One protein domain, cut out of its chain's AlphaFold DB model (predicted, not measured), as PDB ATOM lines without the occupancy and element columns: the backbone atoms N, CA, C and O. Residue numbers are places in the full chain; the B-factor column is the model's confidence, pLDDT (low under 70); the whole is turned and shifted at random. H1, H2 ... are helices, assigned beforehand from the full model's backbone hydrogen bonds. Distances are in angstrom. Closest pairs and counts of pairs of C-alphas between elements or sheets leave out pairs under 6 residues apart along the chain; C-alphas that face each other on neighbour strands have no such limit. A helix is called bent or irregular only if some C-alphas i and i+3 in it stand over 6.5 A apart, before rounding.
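What this domain is: This is residues 6 to 115 of the 149 residues of an uncharacterized protein of Colwellia sp. Arc7-D (UniProt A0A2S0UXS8). One long helix, H3, runs along the longest axis; H5 crosses its later part steeply, while H2, with H1 next to it, and the small H4 gather near the same end. Residues 62 to 67 and 69 to 74 of H3 stick out from this cluster, and residues 37 to 56 swing out as a wide free loop. The printed part has 110 residues with five named helices, H1 to H5 in order, and no named strand: all helix. It is loose, with a radius of gyration of the C-alphas of 17.1 A, and only just flat, spanning 49 by 45 by 25 A.

How they stand to each other: H3, residues 62 to 89, touches H5, residues 100 to 114, with residues 80 to 87 alone meeting 106 to 110 alone. Their closest C-alphas, of Phe 80 and Tyr 109, are 5.6 A apart, at a steep tilt of 63 degrees, opposite ways. H2, residues 22 to 32, is close to H3 but not clearly touching, the closest C-alphas being Trp 25 and Phe 86, 7.4 A. H1, residues 6 to 12, only just touches H2, with 3 pairs of C-alphas within 8 A, the closest Leu 11 and Val 26 at 7.3 A. H4, residues 92 to 95, is close to H3 but not clearly touching, the closest C-alphas being Tyr 87 and Leu 95, 7.8 A. H2 and H5 are apart. Every O i to N i+4 pair is within hydrogen-bond range in H1, H2 and H3, and 9 of 11 in H5; H4 is too short for such a pair.

Where its parts are: H3 is 40.4 A long, from C-alpha 62 at (115.304, 142.660, 115.322) to C-alpha 89 at (124.179, 170.089, 87.024). H5 measures 21.0 A, H2 15.4 A, H1 10.4 A and H4 5.2 A. H5 is irregular: C-alphas 110 and 113 are 8.0 A apart.

The domain as a whole: The C-alphas farthest apart, of Gly 61 and Asp 93, are 49.5 A apart. The link from H2 to H3 is long, with 29 residues. The printed part has no cut; residues 48 to 60 have pLDDT under 70.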
ATOM      1  N   LYS A   6     136.039 162.796  76.336       93.38
ATOM      2  CA  LYS A   6     135.005 163.827  76.148       93.38
ATOM      3  C   LYS A   6     133.948 163.793  77.258       93.38
ATOM      4  O   LYS A   6     133.628 164.829  77.826       93.38
ATOM      5  N   ALA A   7     133.437 162.605  77.583       92.44
ATOM      6  CA  ALA A   7     132.468 162.420  78.655       92.44
ATOM      7  C   ALA A   7     133.092 162.734  80.017       92.44
ATOM      8  O   ALA A   7     132.490 163.453  80.800       92.44
ATOM      9  N   LYS A   8     134.316 162.258  80.282       94.25
ATOM     10  CA  LYS A   8     135.028 162.546  81.534       94.25
ATOM     11  C   LYS A   8     135.258 164.051  81.728       94.25
ATOM     12  O   LYS A   8     135.046 164.539  82.830       94.25
ATOM     13  N   ASP A   9     135.663 164.771  80.681       94.44
ATOM     14  CA  ASP A   9     135.920 166.215  80.747       94.44
ATOM     15  C   ASP A   9     134.630 166.991  81.081       94.44
ATOM     16  O   ASP A   9     134.635 167.767  82.027       94.44
ATOM     17  N   ARG A  10     133.499 166.701  80.414       93.62
ATOM     18  CA  ARG A  10     132.198 167.320  80.749       93.62
ATOM     19  C   ARG A  10     131.691 166.929  82.143       93.62
ATOM     20  O   ARG A  10     131.077 167.739  82.833       93.62
ATOM     21  N   LEU A  11     131.925 165.685  82.552       92.19
ATOM     22  CA  LEU A  11     131.388 165.123  83.787       92.19
ATOM     23  C   LEU A  11     132.046 165.688  85.048       92.19
ATOM     24  O   LEU A  11     131.364 165.819  86.064       92.19
ATOM     25  N   ILE A  12     133.335 166.037  84.995       91.44
ATOM     26  CA  ILE A  12     134.046 166.649  86.130       91.44
ATOM     27  C   ILE A  12     133.314 167.906  86.614       91.44
ATOM     28  O   ILE A  12     133.111 168.057  87.817       91.44
ATOM     29  N   ASP A  13     132.816 168.724  85.686       90.94
ATOM     30  CA  ASP A  13     132.090 169.963  85.995       90.94
ATOM     31  C   ASP A  13     130.700 169.718  86.606       90.94
ATOM     32  O   ASP A  13     130.071 170.637  87.128       90.94
ATOM     33  N   THR A  14     130.189 168.484  86.544       91.44
ATOM     34  CA  THR A  14     128.884 168.131  87.127       91.44
ATOM     35  C   THR A  14     128.980 167.709  88.591       91.44
ATOM     36  O   THR A  14     127.979 167.757  89.311       91.44
ATOM     37  N   PHE A  15     130.161 167.290  89.055       92.94
ATOM     38  CA  PHE A  15     130.337 166.804  90.418       92.94
ATOM     39  C   PHE A  15     130.216 167.917  91.456       92.94
ATOM     40  O   PHE A  15     130.657 169.045  91.261       92.94
ATOM     41  N   ASN A  16     129.637 167.569  92.602       91.62
ATOM     42  CA  ASN A  16     129.523 168.457  93.750       91.62
ATOM     43  C   ASN A  16     129.485 167.651  95.056       91.62
ATOM     44  O   ASN A  16     129.531 166.423  95.061       91.62
ATOM     45  N   GLU A  17     129.374 168.350  96.182       89.38
ATOM     46  CA  GLU A  17     129.297 167.769  97.530       89.38
ATOM     47  C   GLU A  17     128.150 166.760  97.734       89.38
ATOM     48  O   GLU A  17     128.233 165.895  98.605       89.38
ATOM     49  N   ASN A  18     127.100 166.815  96.906       89.81
ATOM     50  CA  ASN A  18     125.980 165.872  96.935       89.81
ATOM     51  C   ASN A  18     126.167 164.688  95.968       89.81
ATOM     52  O   ASN A  18     125.248 163.878  95.795       89.81
ATOM     53  N   THR A  19     127.333 164.549  95.336       91.06
ATOM     54  CA  THR A  19     127.716 163.346  94.592       91.06
ATOM     55  C   THR A  19     128.119 162.244  95.577       91.06
ATOM     56  O   THR A  19     129.276 162.099  95.947       91.06
ATOM     57  N   ILE A  20     127.143 161.446  96.019       87.94
ATOM     58  CA  ILE A  20     127.343 160.416  97.056       87.94
ATOM     59  C   ILE A  20     128.001 159.162  96.479       87.94
ATOM     60  O   ILE A  20     128.853 158.552  97.119       87.94
ATOM     61  N   MET A  21     127.596 158.761  95.271       90.00
ATOM     62  CA  MET A  21     128.190 157.641  94.543       90.00
ATOM     63  C   MET A  21     128.622 158.085  93.150       90.00
ATOM     64  O   MET A  21     127.789 158.182  92.244       90.00
ATOM     65  N   HIS A  22     129.926 158.312  92.978       90.44
ATOM     66  CA  HIS A  22     130.514 158.731  91.705       90.44
ATOM     67  C   HIS A  22     130.191 157.754  90.569       90.44
ATOM     68  O   HIS A  22     129.779 158.195  89.504       90.44
ATOM     69  N   ASP A  23     130.260 156.441  90.803       91.44
ATOM     70  CA  ASP A  23     129.942 155.441  89.773       91.44
ATOM     71  C   ASP A  23     128.506 155.565  89.252       91.44
ATOM     72  O   ASP A  23     128.265 155.500  88.049       91.44
ATOM     73  N   TRP A  24     127.539 155.782  90.149       92.44
ATOM     74  CA  TRP A  24     126.144 155.987  89.754       92.44
ATOM     75  C   TRP A  24     125.963 157.305  89.014       92.44
ATOM     76  O   TRP A  24     125.183 157.364  88.071       92.44
ATOM     77  N   TRP A  25     126.678 158.350  89.423       94.56
ATOM     78  CA  TRP A  25     126.645 159.645  88.753       94.56
ATOM     79  C   TRP A  25     127.187 159.558  87.325       94.56
ATOM     80  O   TRP A  25     126.545 160.037  86.392       94.56
ATOM     81  N   VAL A  26     128.321 158.874  87.143       94.25
ATOM     82  CA  VAL A  26     128.875 158.576  85.820       94.25
ATOM     83  C   VAL A  26     127.891 157.784  84.982       94.25
ATOM     84  O   VAL A  26     127.645 158.145  83.833       94.25
ATOM     85  N   LEU A  27     127.318 156.723  85.548       93.69
ATOM     86  CA  LEU A  27     126.385 155.884  84.815       93.69
ATOM     87  C   LEU A  27     125.141 156.672  84.387       93.69
ATOM     88  O   LEU A  27     124.734 156.552  83.238       93.69
ATOM     89  N   LEU A  28     124.585 157.518  85.260       93.06
ATOM     90  CA  LEU A  28     123.457 158.397  84.933       93.06
ATOM     91  C   LEU A  28     123.790 159.353  83.784       93.06
ATOM     92  O   LEU A  28     123.002 159.471  82.848       93.06
ATOM     93  N   PHE A  29     124.956 160.000  83.837       93.88
ATOM     94  CA  PHE A  29     125.401 160.901  82.775       93.88
ATOM     95  C   PHE A  29     125.598 160.155  81.449       93.88
ATOM     96  O   PHE A  29     125.096 160.577  80.414       93.88
ATOM     97  N   ALA A  30     126.270 159.003  81.460       94.00
ATOM     98  CA  ALA A  30     126.473 158.205  80.253       94.00
ATOM     99  C   ALA A  30     125.149 157.660  79.677       94.00
ATOM    100  O   ALA A  30     124.976 157.636  78.457       94.00
ATOM    101  N   SER A  31     124.202 157.262  80.539       92.88
ATOM    102  CA  SER A  31     122.864 156.813  80.132       92.88
ATOM    103  C   SER A  31     122.027 157.920  79.496       92.88
ATOM    104  O   SER A  31     121.206 157.608  78.641       92.88
ATOM    105  N   LEU A  32     122.243 159.189  79.862       93.00
ATOM    106  CA  LEU A  32     121.579 160.331  79.223       93.00
ATOM    107  C   LEU A  32     121.862 160.394  77.715       93.00
ATOM    108  O   LEU A  32     121.011 160.810  76.938       93.00
ATOM    109  N   HIS A  33     123.054 159.960  77.313       91.69
ATOM    110  CA  HIS A  33     123.504 159.951  75.924       91.69
ATOM    111  C   HIS A  33     123.399 158.571  75.260       91.69
ATOM    112  O   HIS A  33     124.014 158.372  74.217       91.69
ATOM    113  N   GLU A  34     122.709 157.609  75.883       89.00
ATOM    114  CA  GLU A  34     122.573 156.227  75.386       89.00
ATOM    115  C   GLU A  34     123.919 155.511  75.121       89.00
ATOM    116  O   GLU A  34     123.993 154.533  74.384       89.00
ATOM    117  N   ASN A  35     125.000 155.953  75.774       89.56
ATOM    118  CA  ASN A  35     126.377 155.520  75.498       89.56
ATOM    119  C   ASN A  35     126.916 154.524  76.539       89.56
ATOM    120  O   ASN A  35     128.091 154.567  76.919       89.56
ATOM    121  N   VAL A  36     126.056 153.642  77.054       93.62
ATOM    122  CA  VAL A  36     126.439 152.631  78.050       93.62
ATOM    123  C   VAL A  36     126.504 151.260  77.394       93.62
ATOM    124  O   VAL A  36     125.490 150.719  76.965       93.62
ATOM    125  N   HIS A  37     127.698 150.666  77.392       92.94
ATOM    126  CA  HIS A  37     127.928 149.312  76.899       92.94
ATOM    127  C   HIS A  37     128.359 148.403  78.047       92.94
ATOM    128  O   HIS A  37     129.329 148.688  78.752       92.94
ATOM    129  N   PHE A  38     127.631 147.304  78.234       91.94
ATOM    130  CA  PHE A  38     127.986 146.268  79.194       91.94
ATOM    131  C   PHE A  38     128.830 145.190  78.510       91.94
ATOM    132  O   PHE A  38     128.469 144.697  77.445       91.94
ATOM    133  N   ILE A  39     129.954 144.838  79.132       92.94
ATOM    134  CA  ILE A  39     130.839 143.766  78.682       92.94
ATOM    135  C   ILE A  39     130.613 142.579  79.618       92.94
ATOM    136  O   ILE A  39     131.017 142.629  80.778       92.94
ATOM    137  N   ASP A  40     129.981 141.519  79.114       91.56
ATOM    138  CA  ASP A  40     129.626 140.323  79.893       91.56
ATOM    139  C   ASP A  40     130.790 139.319  80.010       91.56
ATOM    140  O   ASP A  40     130.633 138.110  79.859       91.56
ATOM    141  N   ILE A  41     132.003 139.835  80.227       92.38
ATOM    142  CA  ILE A  41     133.190 139.037  80.543       92.38
ATOM    143  C   ILE A  41     133.962 139.702  81.684       92.38
ATOM    144  O   ILE A  41     134.099 140.925  81.743       92.38
ATOM    145  N   ALA A  42     134.486 138.893  82.604       89.12
ATOM    146  CA  ALA A  42     135.285 139.383  83.721       89.12
ATOM    147  C   ALA A  42     136.680 139.812  83.231       89.12
ATOM    148  O   ALA A  42     137.613 139.015  83.198       89.12
ATOM    149  N   THR A  43     136.824 141.080  82.838       88.88
ATOM    150  CA  THR A  43     138.090 141.623  82.305       88.88
ATOM    151  C   THR A  43     139.060 142.108  83.383       88.88
ATOM    152  O   THR A  43     140.193 142.464  83.073       88.88
ATOM    153  N   LEU A  44     138.617 142.192  84.639       85.31
ATOM    154  CA  LEU A  44     139.374 142.757  85.755       85.31
ATOM    155  C   LEU A  44     139.142 141.924  87.016       85.31
ATOM    156  O   LEU A  44     138.002 141.621  87.369       85.31
ATOM    157  N   MET A  45     140.216 141.622  87.742       81.94
ATOM    158  CA  MET A  45     140.117 141.073  89.092       81.94
ATOM    159  C   MET A  45     139.864 142.222  90.073       81.94
ATOM    160  O   MET A  45     140.773 142.988  90.392       81.94
ATOM    161  N   TYR A  46     138.622 142.370  90.535       77.88
ATOM    162  CA  TYR A  46     138.279 143.370  91.545       77.88
ATOM    163  C   TYR A  46     138.536 142.822  92.953       77.88
ATOM    164  O   TYR A  46     138.020 141.767  93.321       77.88
ATOM    165  N   ARG A  47     139.315 143.547  93.762       72.62
ATOM    166  CA  ARG A  47     139.538 143.200  95.170       72.62
ATOM    167  C   ARG A  47     138.386 143.745  96.009       72.62
ATOM    168  O   ARG A  47     138.244 144.953  96.174       72.62
ATOM    169  N   GLN A  48     137.572 142.856  96.563       63.12
ATOM    170  CA  GLN A  48     136.558 143.241  97.535       63.12
ATOM    171  C   GLN A  48     137.217 143.379  98.918       63.12
ATOM    172  O   GLN A  48     137.831 142.433  99.400       63.12
ATOM    173  N   HIS A  49     137.119 144.556  99.537       64.19
ATOM    174  CA  HIS A  49     137.503 144.769 100.935       64.19
ATOM    175  C   HIS A  49     136.275 144.597 101.841       64.19
ATOM    176  O   HIS A  49     135.166 144.955 101.439       64.19
ATOM    177  N   ASP A  50     136.471 144.075 103.056       55.47
ATOM    178  CA  ASP A  50     135.391 143.801 104.026       55.47
ATOM    179  C   ASP A  50     134.636 145.061 104.485       55.47
ATOM    180  O   ASP A  50     133.508 144.970 104.965       55.47
ATOM    181  N   ASP A  51     135.228 146.240 104.284       55.25
ATOM    182  CA  ASP A  51     134.655 147.543 104.639       55.25
ATOM    183  C   ASP A  51     133.777 148.151 103.522       55.25
ATOM    184  O   ASP A  51     133.296 149.283 103.611       55.25
ATOM    185  N   ASN A  52     133.536 147.401 102.437       54.84
ATOM    186  CA  ASN A  52     132.614 147.829 101.392       54.84
ATOM    187  C   ASN A  52     131.176 147.849 101.938       54.84
ATOM    188  O   ASN A  52     130.493 146.835 102.055       54.84
ATOM    189  N   SER A  53     130.698 149.062 102.205       53.66
ATOM    190  CA  SER A  53     129.383 149.421 102.756       53.66
ATOM    191  C   SER A  53     128.154 148.921 101.968       53.66
ATOM    192  O   SER A  53     127.018 149.038 102.439       53.66
ATOM    193  N   ILE A  54     128.351 148.315 100.792       54.69
ATOM    194  CA  ILE A  54     127.301 147.822  99.894       54.69
ATOM    195  C   ILE A  54     127.408 146.297  99.768       54.69
ATOM    196  O   ILE A  54     127.865 145.768  98.763       54.69
ATOM    197  N   GLY A  55     126.959 145.564 100.788       49.75
ATOM    198  CA  GLY A  55     126.865 144.106 100.679       49.75
ATOM    199  C   GLY A  55     126.927 143.373 102.009       49.75
ATOM    200  O   GLY A  55     127.978 143.248 102.606       49.75
ATOM    201  N   ALA A  56     125.783 142.827 102.423       46.75
ATOM    202  CA  ALA A  56     125.662 141.735 103.391       46.75
ATOM    203  C   ALA A  56     126.272 141.947 104.795       46.75
ATOM    204  O   ALA A  56     127.247 141.305 105.175       46.75
ATOM    205  N   SER A  57     125.570 142.685 105.666       52.50
ATOM    206  CA  SER A  57     125.685 142.376 107.095       52.50
ATOM    207  C   SER A  57     124.972 141.039 107.366       52.50
ATOM    208  O   SER A  57     123.762 140.914 107.187       52.50
ATOM    209  N   LYS A  58     125.717 140.018 107.814       53.97
ATOM    210  CA  LYS A  58     125.184 138.714 108.277       53.97
ATOM    211  C   LYS A  58     124.433 138.810 109.620       53.97
ATOM    212  O   LYS A  58     124.221 137.807 110.293       53.97
ATOM    213  N   LYS A  59     124.057 140.015 110.063       57.47
ATOM    214  CA  LYS A  59     123.422 140.223 111.369       57.47
ATOM    215  C   LYS A  59     121.930 139.911 111.256       57.47
ATOM    216  O   LYS A  59     121.159 140.713 110.736       57.47
ATOM    217  N   ILE A  60     121.541 138.738 111.744       56.34
ATOM    218  CA  ILE A  60     120.145 138.312 111.869       56.34
ATOM    219  C   ILE A  60     119.664 138.736 113.264       56.34
ATOM    220  O   ILE A  60     120.231 138.325 114.270       56.34
ATOM    221  N   GLY A  61     118.665 139.621 113.330       75.44
ATOM    222  CA  GLY A  61     118.071 140.077 114.593       75.44
ATOM    223  C   GLY A  61     117.208 141.333 114.445       75.44
ATOM    224  O   GLY A  61     117.409 142.134 113.531       75.44
ATOM    225  N   MET A  62     116.265 141.543 115.367       73.31
ATOM    226  CA  MET A  62     115.304 142.660 115.322       73.31
ATOM    227  C   MET A  62     115.985 144.040 115.287       73.31
ATOM    228  O   MET A  62     115.607 144.897 114.493       73.31
ATOM    229  N   LYS A  63     117.073 144.227 116.050       78.62
ATOM    230  CA  LYS A  63     117.907 145.444 115.988       78.62
ATOM    231  C   LYS A  63     118.523 145.663 114.601       78.62
ATOM    232  O   LYS A  63     118.587 146.792 114.129       78.62
ATOM    233  N   ALA A  64     118.956 144.597 113.926       76.00
ATOM    234  CA  ALA A  64     119.528 144.694 112.585       76.00
ATOM    235  C   ALA A  64     118.468 145.081 111.542       76.00
ATOM    236  O   ALA A  64     118.764 145.862 110.640       76.00
ATOM    237  N   ILE A  65     117.232 144.594 111.696       75.56
ATOM    238  CA  ILE A  65     116.092 144.969 110.847       75.56
ATOM    239  C   ILE A  65     115.757 146.454 111.029       75.56
ATOM    240  O   ILE A  65     115.666 147.172 110.035       75.56
ATOM    241  N   ILE A  66     115.650 146.927 112.274       77.12
ATOM    242  CA  ILE A  66     115.373 148.341 112.577       77.12
ATOM    243  C   ILE A  66     116.486 149.239 112.023       77.12
ATOM    244  O   ILE A  66     116.204 150.197 111.306       77.12
ATOM    245  N   ASN A  67     117.755 148.896 112.265       80.19
ATOM    246  CA  ASN A  67     118.888 149.666 111.746       80.19
ATOM    247  C   ASN A  67     118.906 149.691 110.216       80.19
ATOM    248  O   ASN A  67     119.137 150.734 109.611       80.19
ATOM    249  N   LYS A  68     118.617 148.557 109.569       78.31
ATOM    250  CA  LYS A  68     118.482 148.489 108.111       78.31
ATOM    251  C   LYS A  68     117.334 149.363 107.619       78.31
ATOM    252  O   LYS A  68     117.455 149.948 106.542       78.31
ATOM    253  N   ALA A  69     116.260 149.474 108.398       77.88
ATOM    254  CA  ALA A  69     115.143 150.321 108.042       77.88
ATOM    255  C   ALA A  69     115.500 151.806 108.097       77.88
ATOM    256  O   ALA A  69     115.364 152.500 107.087       77.88
ATOM    257  N   ILE A  70     116.066 152.252 109.219       81.94
ATOM    258  CA  ILE A  70     116.568 153.620 109.413       81.94
ATOM    259  C   ILE A  70     117.594 153.973 108.326       81.94
ATOM    260  O   ILE A  70     117.450 154.983 107.637       81.94
ATOM    261  N   ASN A  71     118.577 153.100 108.091       84.25
ATOM    262  CA  ASN A  71     119.581 153.299 107.046       84.25
ATOM    263  C   ASN A  71     118.946 153.354 105.651       84.25
ATOM    264  O   ASN A  71     119.380 154.132 104.808       84.25
ATOM    265  N   GLY A  72     117.896 152.568 105.399       83.62
ATOM    266  CA  GLY A  72     117.114 152.636 104.166       83.62
ATOM    267  C   GLY A  72     116.469 154.007 103.955       83.62
ATOM    268  O   GLY A  72     116.609 154.575 102.875       83.62
ATOM    269  N   HIS A  73     115.831 154.568 104.987       87.12
ATOM    270  CA  HIS A  73     115.266 155.921 104.941       87.12
ATOM    271  C   HIS A  73     116.336 156.979 104.641       87.12
ATOM    272  O   HIS A  73     116.158 157.800 103.739       87.12
ATOM    273  N   VAL A  74     117.467 156.926 105.351       89.00
ATOM    274  CA  VAL A  74     118.599 157.842 105.137       89.00
ATOM    275  C   VAL A  74     119.149 157.711 103.715       89.00
ATOM    276  O   VAL A  74     119.372 158.717 103.046       89.00
ATOM    277  N   ASN A  75     119.309 156.485 103.217       89.12
ATOM    278  CA  ASN A  75     119.827 156.229 101.875       89.12
ATOM    279  C   ASN A  75     118.884 156.728 100.774       89.12
ATOM    280  O   ASN A  75     119.362 157.213  99.751       89.12
ATOM    281  N   ILE A  76     117.563 156.656 100.967       91.12
ATOM    282  CA  ILE A  76     116.607 157.232 100.008       91.12
ATOM    283  C   ILE A  76     116.693 158.763 100.019       91.12
ATOM    284  O   ILE A  76     116.761 159.358  98.946       91.12
ATOM    285  N   LYS A  77     116.760 159.404 101.197       91.62
ATOM    286  CA  LYS A  77     116.957 160.865 101.294       91.62
ATOM    287  C   LYS A  77     118.235 161.301 100.567       91.62
ATOM    288  O   LYS A  77     118.203 162.211  99.745       91.62
ATOM    289  N   LYS A  78     119.334 160.587 100.809       91.81
ATOM    290  CA  LYS A  78     120.615 160.751 100.109       91.81
ATOM    291  C   LYS A  78     120.471 160.610  98.589       91.81
ATOM    292  O   LYS A  78     120.927 161.474  97.849       91.81
ATOM    293  N   ALA A  79     119.776 159.575  98.119       91.94
ATOM    294  CA  ALA A  79     119.524 159.379  96.693       91.94
ATOM    295  C   ALA A  79     118.697 160.522  96.072       91.94
ATOM    296  O   ALA A  79     118.954 160.898  94.931       91.94
ATOM    297  N   PHE A  80     117.744 161.104  96.808       94.06
ATOM    298  CA  PHE A  80     116.968 162.257  96.334       94.06
ATOM    299  C   PHE A  80     117.826 163.515  96.221       94.06
ATOM    300  O   PHE A  80     117.741 164.210  95.211       94.06
ATOM    301  N   LEU A  81     118.688 163.777  97.209       93.75
ATOM    302  CA  LEU A  81     119.644 164.888  97.156       93.75
ATOM    303  C   LEU A  81     120.606 164.743  95.975       93.75
ATOM    304  O   LEU A  81     120.776 165.691  95.206       93.75
ATOM    305  N   GLN A  82     121.166 163.544  95.786       94.88
ATOM    306  CA  GLN A  82     122.024 163.251  94.641       94.88
ATOM    307  C   GLN A  82     121.269 163.446  93.320       94.88
ATOM    308  O   GLN A  82     121.778 164.099  92.418       94.88
ATOM    309  N   SER A  83     120.041 162.930  93.207       94.88
ATOM    310  CA  SER A  83     119.218 163.061  91.999       94.88
ATOM    311  C   SER A  83     118.892 164.520  91.670       94.88
ATOM    312  O   SER A  83     119.009 164.928  90.516       94.88
ATOM    313  N   ASN A  84     118.532 165.326  92.671       94.88
ATOM    314  CA  ASN A  84     118.243 166.741  92.461       94.88
ATOM    315  C   ASN A  84     119.496 167.524  92.047       94.88
ATOM    316  O   ASN A  84     119.428 168.368  91.158       94.88
ATOM    317  N   SER A  85     120.637 167.211  92.664       95.75
ATOM    318  CA  SER A  85     121.922 167.835  92.339       95.75
ATOM    319  C   SER A  85     122.392 167.446  90.940       95.75
ATOM    320  O   SER A  85     122.845 168.306  90.197       95.75
ATOM    321  N   PHE A  86     122.207 166.180  90.554       96.12
ATOM    322  CA  PHE A  86     122.474 165.708  89.199       96.12
ATOM    323  C   PHE A  86     121.638 166.481  88.181       96.12
ATOM    324  O   PHE A  86     122.201 167.081  87.275       96.12
ATOM    325  N   TYR A  87     120.318 166.567  88.373       96.06
ATOM    326  CA  TYR A  87     119.444 167.324  87.471       96.06
ATOM    327  C   TYR A  87     119.864 168.798  87.344       96.06
ATOM    328  O   TYR A  87     119.873 169.340  86.246       96.06
ATOM    329  N   ASN A  88     120.236 169.443  88.454       95.50
ATOM    330  CA  ASN A  88     120.677 170.843  88.455       95.50
ATOM    331  C   ASN A  88     122.046 171.064  87.798       95.50
ATOM    332  O   ASN A  88     122.351 172.193  87.429       95.50
ATOM    333  N   SER A  89     122.867 170.020  87.677       95.25
ATOM    334  CA  SER A  89     124.179 170.089  87.024       95.25
ATOM    335  C   SER A  89     124.119 169.972  85.494       95.25
ATOM    336  O   SER A  89     125.130 170.190  84.822       95.25
ATOM    337  N   LEU A  90     122.949 169.615  84.948       95.38
ATOM    338  CA  LEU A  90     122.740 169.444  83.513       95.38
ATOM    339  C   LEU A  90     122.489 170.784  82.817       95.38
ATOM    340  O   LEU A  90     121.767 171.652  83.314       95.38
ATOM    341  N   GLU A  91     123.042 170.923  81.619       95.31
ATOM    342  CA  GLU A  91     122.792 172.050  80.728       95.31
ATOM    343  C   GLU A  91     121.419 171.951  80.046       95.31
ATOM    344  O   GLU A  91     120.778 170.900  80.003       95.31
ATOM    345  N   LYS A  92     120.961 173.058  79.449       95.38
ATOM    346  CA  LYS A  92     119.653 173.118  78.772       95.38
ATOM    347  C   LYS A  92     119.497 172.069  77.672       95.38
ATOM    348  O   LYS A  92     118.404 171.536  77.514       95.38
ATOM    349  N   ASP A  93     120.553 171.798  76.910       95.19
ATOM    350  CA  ASP A  93     120.500 170.812  75.830       95.19
ATOM    351  C   ASP A  93     120.572 169.375  76.356       95.19
ATOM    352  O   ASP A  93     119.906 168.497  75.815       95.19
ATOM    353  N   GLU A  94     121.266 169.143  77.470       95.31
ATOM    354  CA  GLU A  94     121.296 167.850  78.165       95.31
ATOM    355  C   GLU A  94     119.937 167.516  78.793       95.31
ATOM    356  O   GLU A  94     119.461 166.385  78.697       95.31
ATOM    357  N   LEU A  95     119.247 168.507  79.364       95.88
ATOM    358  CA  LEU A  95     117.897 168.328  79.909       95.88
ATOM    359  C   LEU A  95     116.880 167.882  78.846       95.88
ATOM    360  O   LEU A  95     115.937 167.162  79.177       95.88
ATOM    361  N   LYS A  96     117.071 168.261  77.574       96.12
ATOM    362  CA  LYS A  96     116.207 167.827  76.460       96.12
ATOM    363  C   LYS A  96     116.376 166.347  76.115       96.12
ATOM    364  O   LYS A  96     115.488 165.783  75.485       96.12
ATOM    365  N   LEU A  97     117.484 165.724  76.519       95.75
ATOM    366  CA  LEU A  97     117.737 164.297  76.299       95.75
ATOM    367  C   LEU A  97     116.948 163.411  77.277       95.75
ATOM    368  O   LEU A  97     116.820 162.208  77.064       95.75
ATOM    369  N   LEU A  98     116.400 163.985  78.352       95.69
ATOM    370  CA  LEU A  98     115.582 163.244  79.303       95.69
ATOM    371  C   LEU A  98     114.227 162.874  78.695       95.69
ATOM    372  O   LEU A  98     113.449 163.728  78.268       95.69
ATOM    373  N   THR A  99     113.887 161.592  78.772       94.12
ATOM    374  CA  THR A  99     112.553 161.096  78.420       94.12
ATOM    375  C   THR A  99     111.486 161.634  79.378       94.12
ATOM    376  O   THR A  99     111.767 162.006  80.522       94.12
ATOM    377  N   GLU A 100     110.217 161.595  78.965       94.00
ATOM    378  CA  GLU A 100     109.093 161.981  79.829       94.00
ATOM    379  C   GLU A 100     109.064 161.193  81.146       94.00
ATOM    380  O   GLU A 100     108.789 161.744  82.213       94.00
ATOM    381  N   SER A 101     109.387 159.896  81.091       92.94
ATOM    382  CA  SER A 101     109.421 159.034  82.274       92.94
ATOM    383  C   SER A 101     110.518 159.438  83.264       92.94
ATOM    384  O   SER A 101     110.281 159.460  84.472       92.94
ATOM    385  N   GLN A 102     111.695 159.822  82.764       93.94
ATOM    386  CA  GLN A 102     112.804 160.302  83.587       93.94
ATOM    387  C   GLN A 102     112.481 161.674  84.182       93.94
ATOM    388  O   GLN A 102     112.647 161.867  85.387       93.94
ATOM    389  N   ASN A 103     111.934 162.596  83.384       95.44
ATOM    390  CA  ASN A 103     111.459 163.893  83.873       95.44
ATOM    391  C   ASN A 103     110.390 163.732  84.965       95.44
ATOM    392  O   ASN A 103     110.442 164.407  85.995       95.44
ATOM    393  N   TYR A 104     109.472 162.775  84.803       95.25
ATOM    394  CA  TYR A 104     108.498 162.433  85.835       95.25
ATOM    395  C   TYR A 104     109.174 161.957  87.134       95.25
ATOM    396  O   TYR A 104     108.810 162.436  88.211       95.25
ATOM    397  N   LEU A 105     110.189 161.086  87.059       95.12
ATOM    398  CA  LEU A 105     110.955 160.641  88.235       95.12
ATOM    399  C   LEU A 105     111.672 161.807  88.937       95.12
ATOM    400  O   LEU A 105     111.508 161.972  90.147       95.12
ATOM    401  N   PHE A 106     112.404 162.643  88.195       95.69
ATOM    402  CA  PHE A 106     113.089 163.814  88.761       95.69
ATOM    403  C   PHE A 106     112.105 164.783  89.422       95.69
ATOM    404  O   PHE A 106     112.341 165.231  90.547       95.69
ATOM    405  N   SER A 107     110.968 165.052  88.771       95.38
ATOM    406  CA  SER A 107     109.925 165.923  89.325       95.38
ATOM    407  C   SER A 107     109.348 165.375  90.634       95.38
ATOM    408  O   SER A 107     109.106 166.139  91.571       95.38
ATOM    409  N   PHE A 108     109.180 164.054  90.737       95.81
ATOM    410  CA  PHE A 108     108.707 163.409  91.954       95.81
ATOM    411  C   PHE A 108     109.732 163.527  93.086       95.81
ATOM    412  O   PHE A 108     109.360 163.916  94.192       95.81
ATOM    413  N   TYR A 109     111.010 163.239  92.823       94.81
ATOM    414  CA  TYR A 109     112.062 163.307  93.846       94.81
ATOM    415  C   TYR A 109     112.282 164.730  94.360       94.81
ATOM    416  O   TYR A 109     112.391 164.925  95.571       94.81
ATOM    417  N   ARG A 110     112.273 165.729  93.468       94.50
ATOM    418  CA  ARG A 110     112.426 167.146  93.832       94.50
ATOM    419  C   ARG A 110     111.304 167.645  94.737       94.50
ATOM    420  O   ARG A 110     111.570 168.332  95.716       94.50
ATOM    421  N   ASN A 111     110.061 167.295  94.416       94.81
ATOM    422  CA  ASN A 111     108.887 167.825  95.113       94.81
ATOM    423  C   ASN A 111     108.388 166.909  96.239       94.81
ATOM    424  O   ASN A 111     107.373 167.199  96.865       94.81
ATOM    425  N   TYR A 112     109.083 165.802  96.512       94.75
ATOM    426  CA  TYR A 112     108.599 164.721  97.370       94.75
ATOM    427  C   TYR A 112     108.099 165.172  98.755       94.75
ATOM    428  O   TYR A 112     107.087 164.657  99.250       94.75
ATOM    429  N   SER A 113     108.790 166.130  99.381       91.50
ATOM    430  CA  SER A 113     108.440 166.667 100.706       91.50
ATOM    431  C   SER A 113     107.064 167.337 100.735       91.50
ATOM    432  O   SER A 113     106.399 167.298 101.765       91.50
ATOM    433  N   GLN A 114     106.617 167.880  99.602       93.38
ATOM    434  CA  GLN A 114     105.343 168.583  99.436       93.38
ATOM    435  C   GLN A 114     104.212 167.658  98.954       93.38
ATOM    436  O   GLN A 114     103.054 168.064  98.922       93.38
ATOM    437  N   LEU A 115     104.527 166.417  98.565       95.19
ATOM    438  CA  LEU A 115     103.537 165.497  98.008       95.19
ATOM    439  C   LEU A 115     102.633 164.887  99.079       95.19
ATOM    440  O   LEU A 115     103.100 164.397 100.112       95.19
TER     441      LEU A 115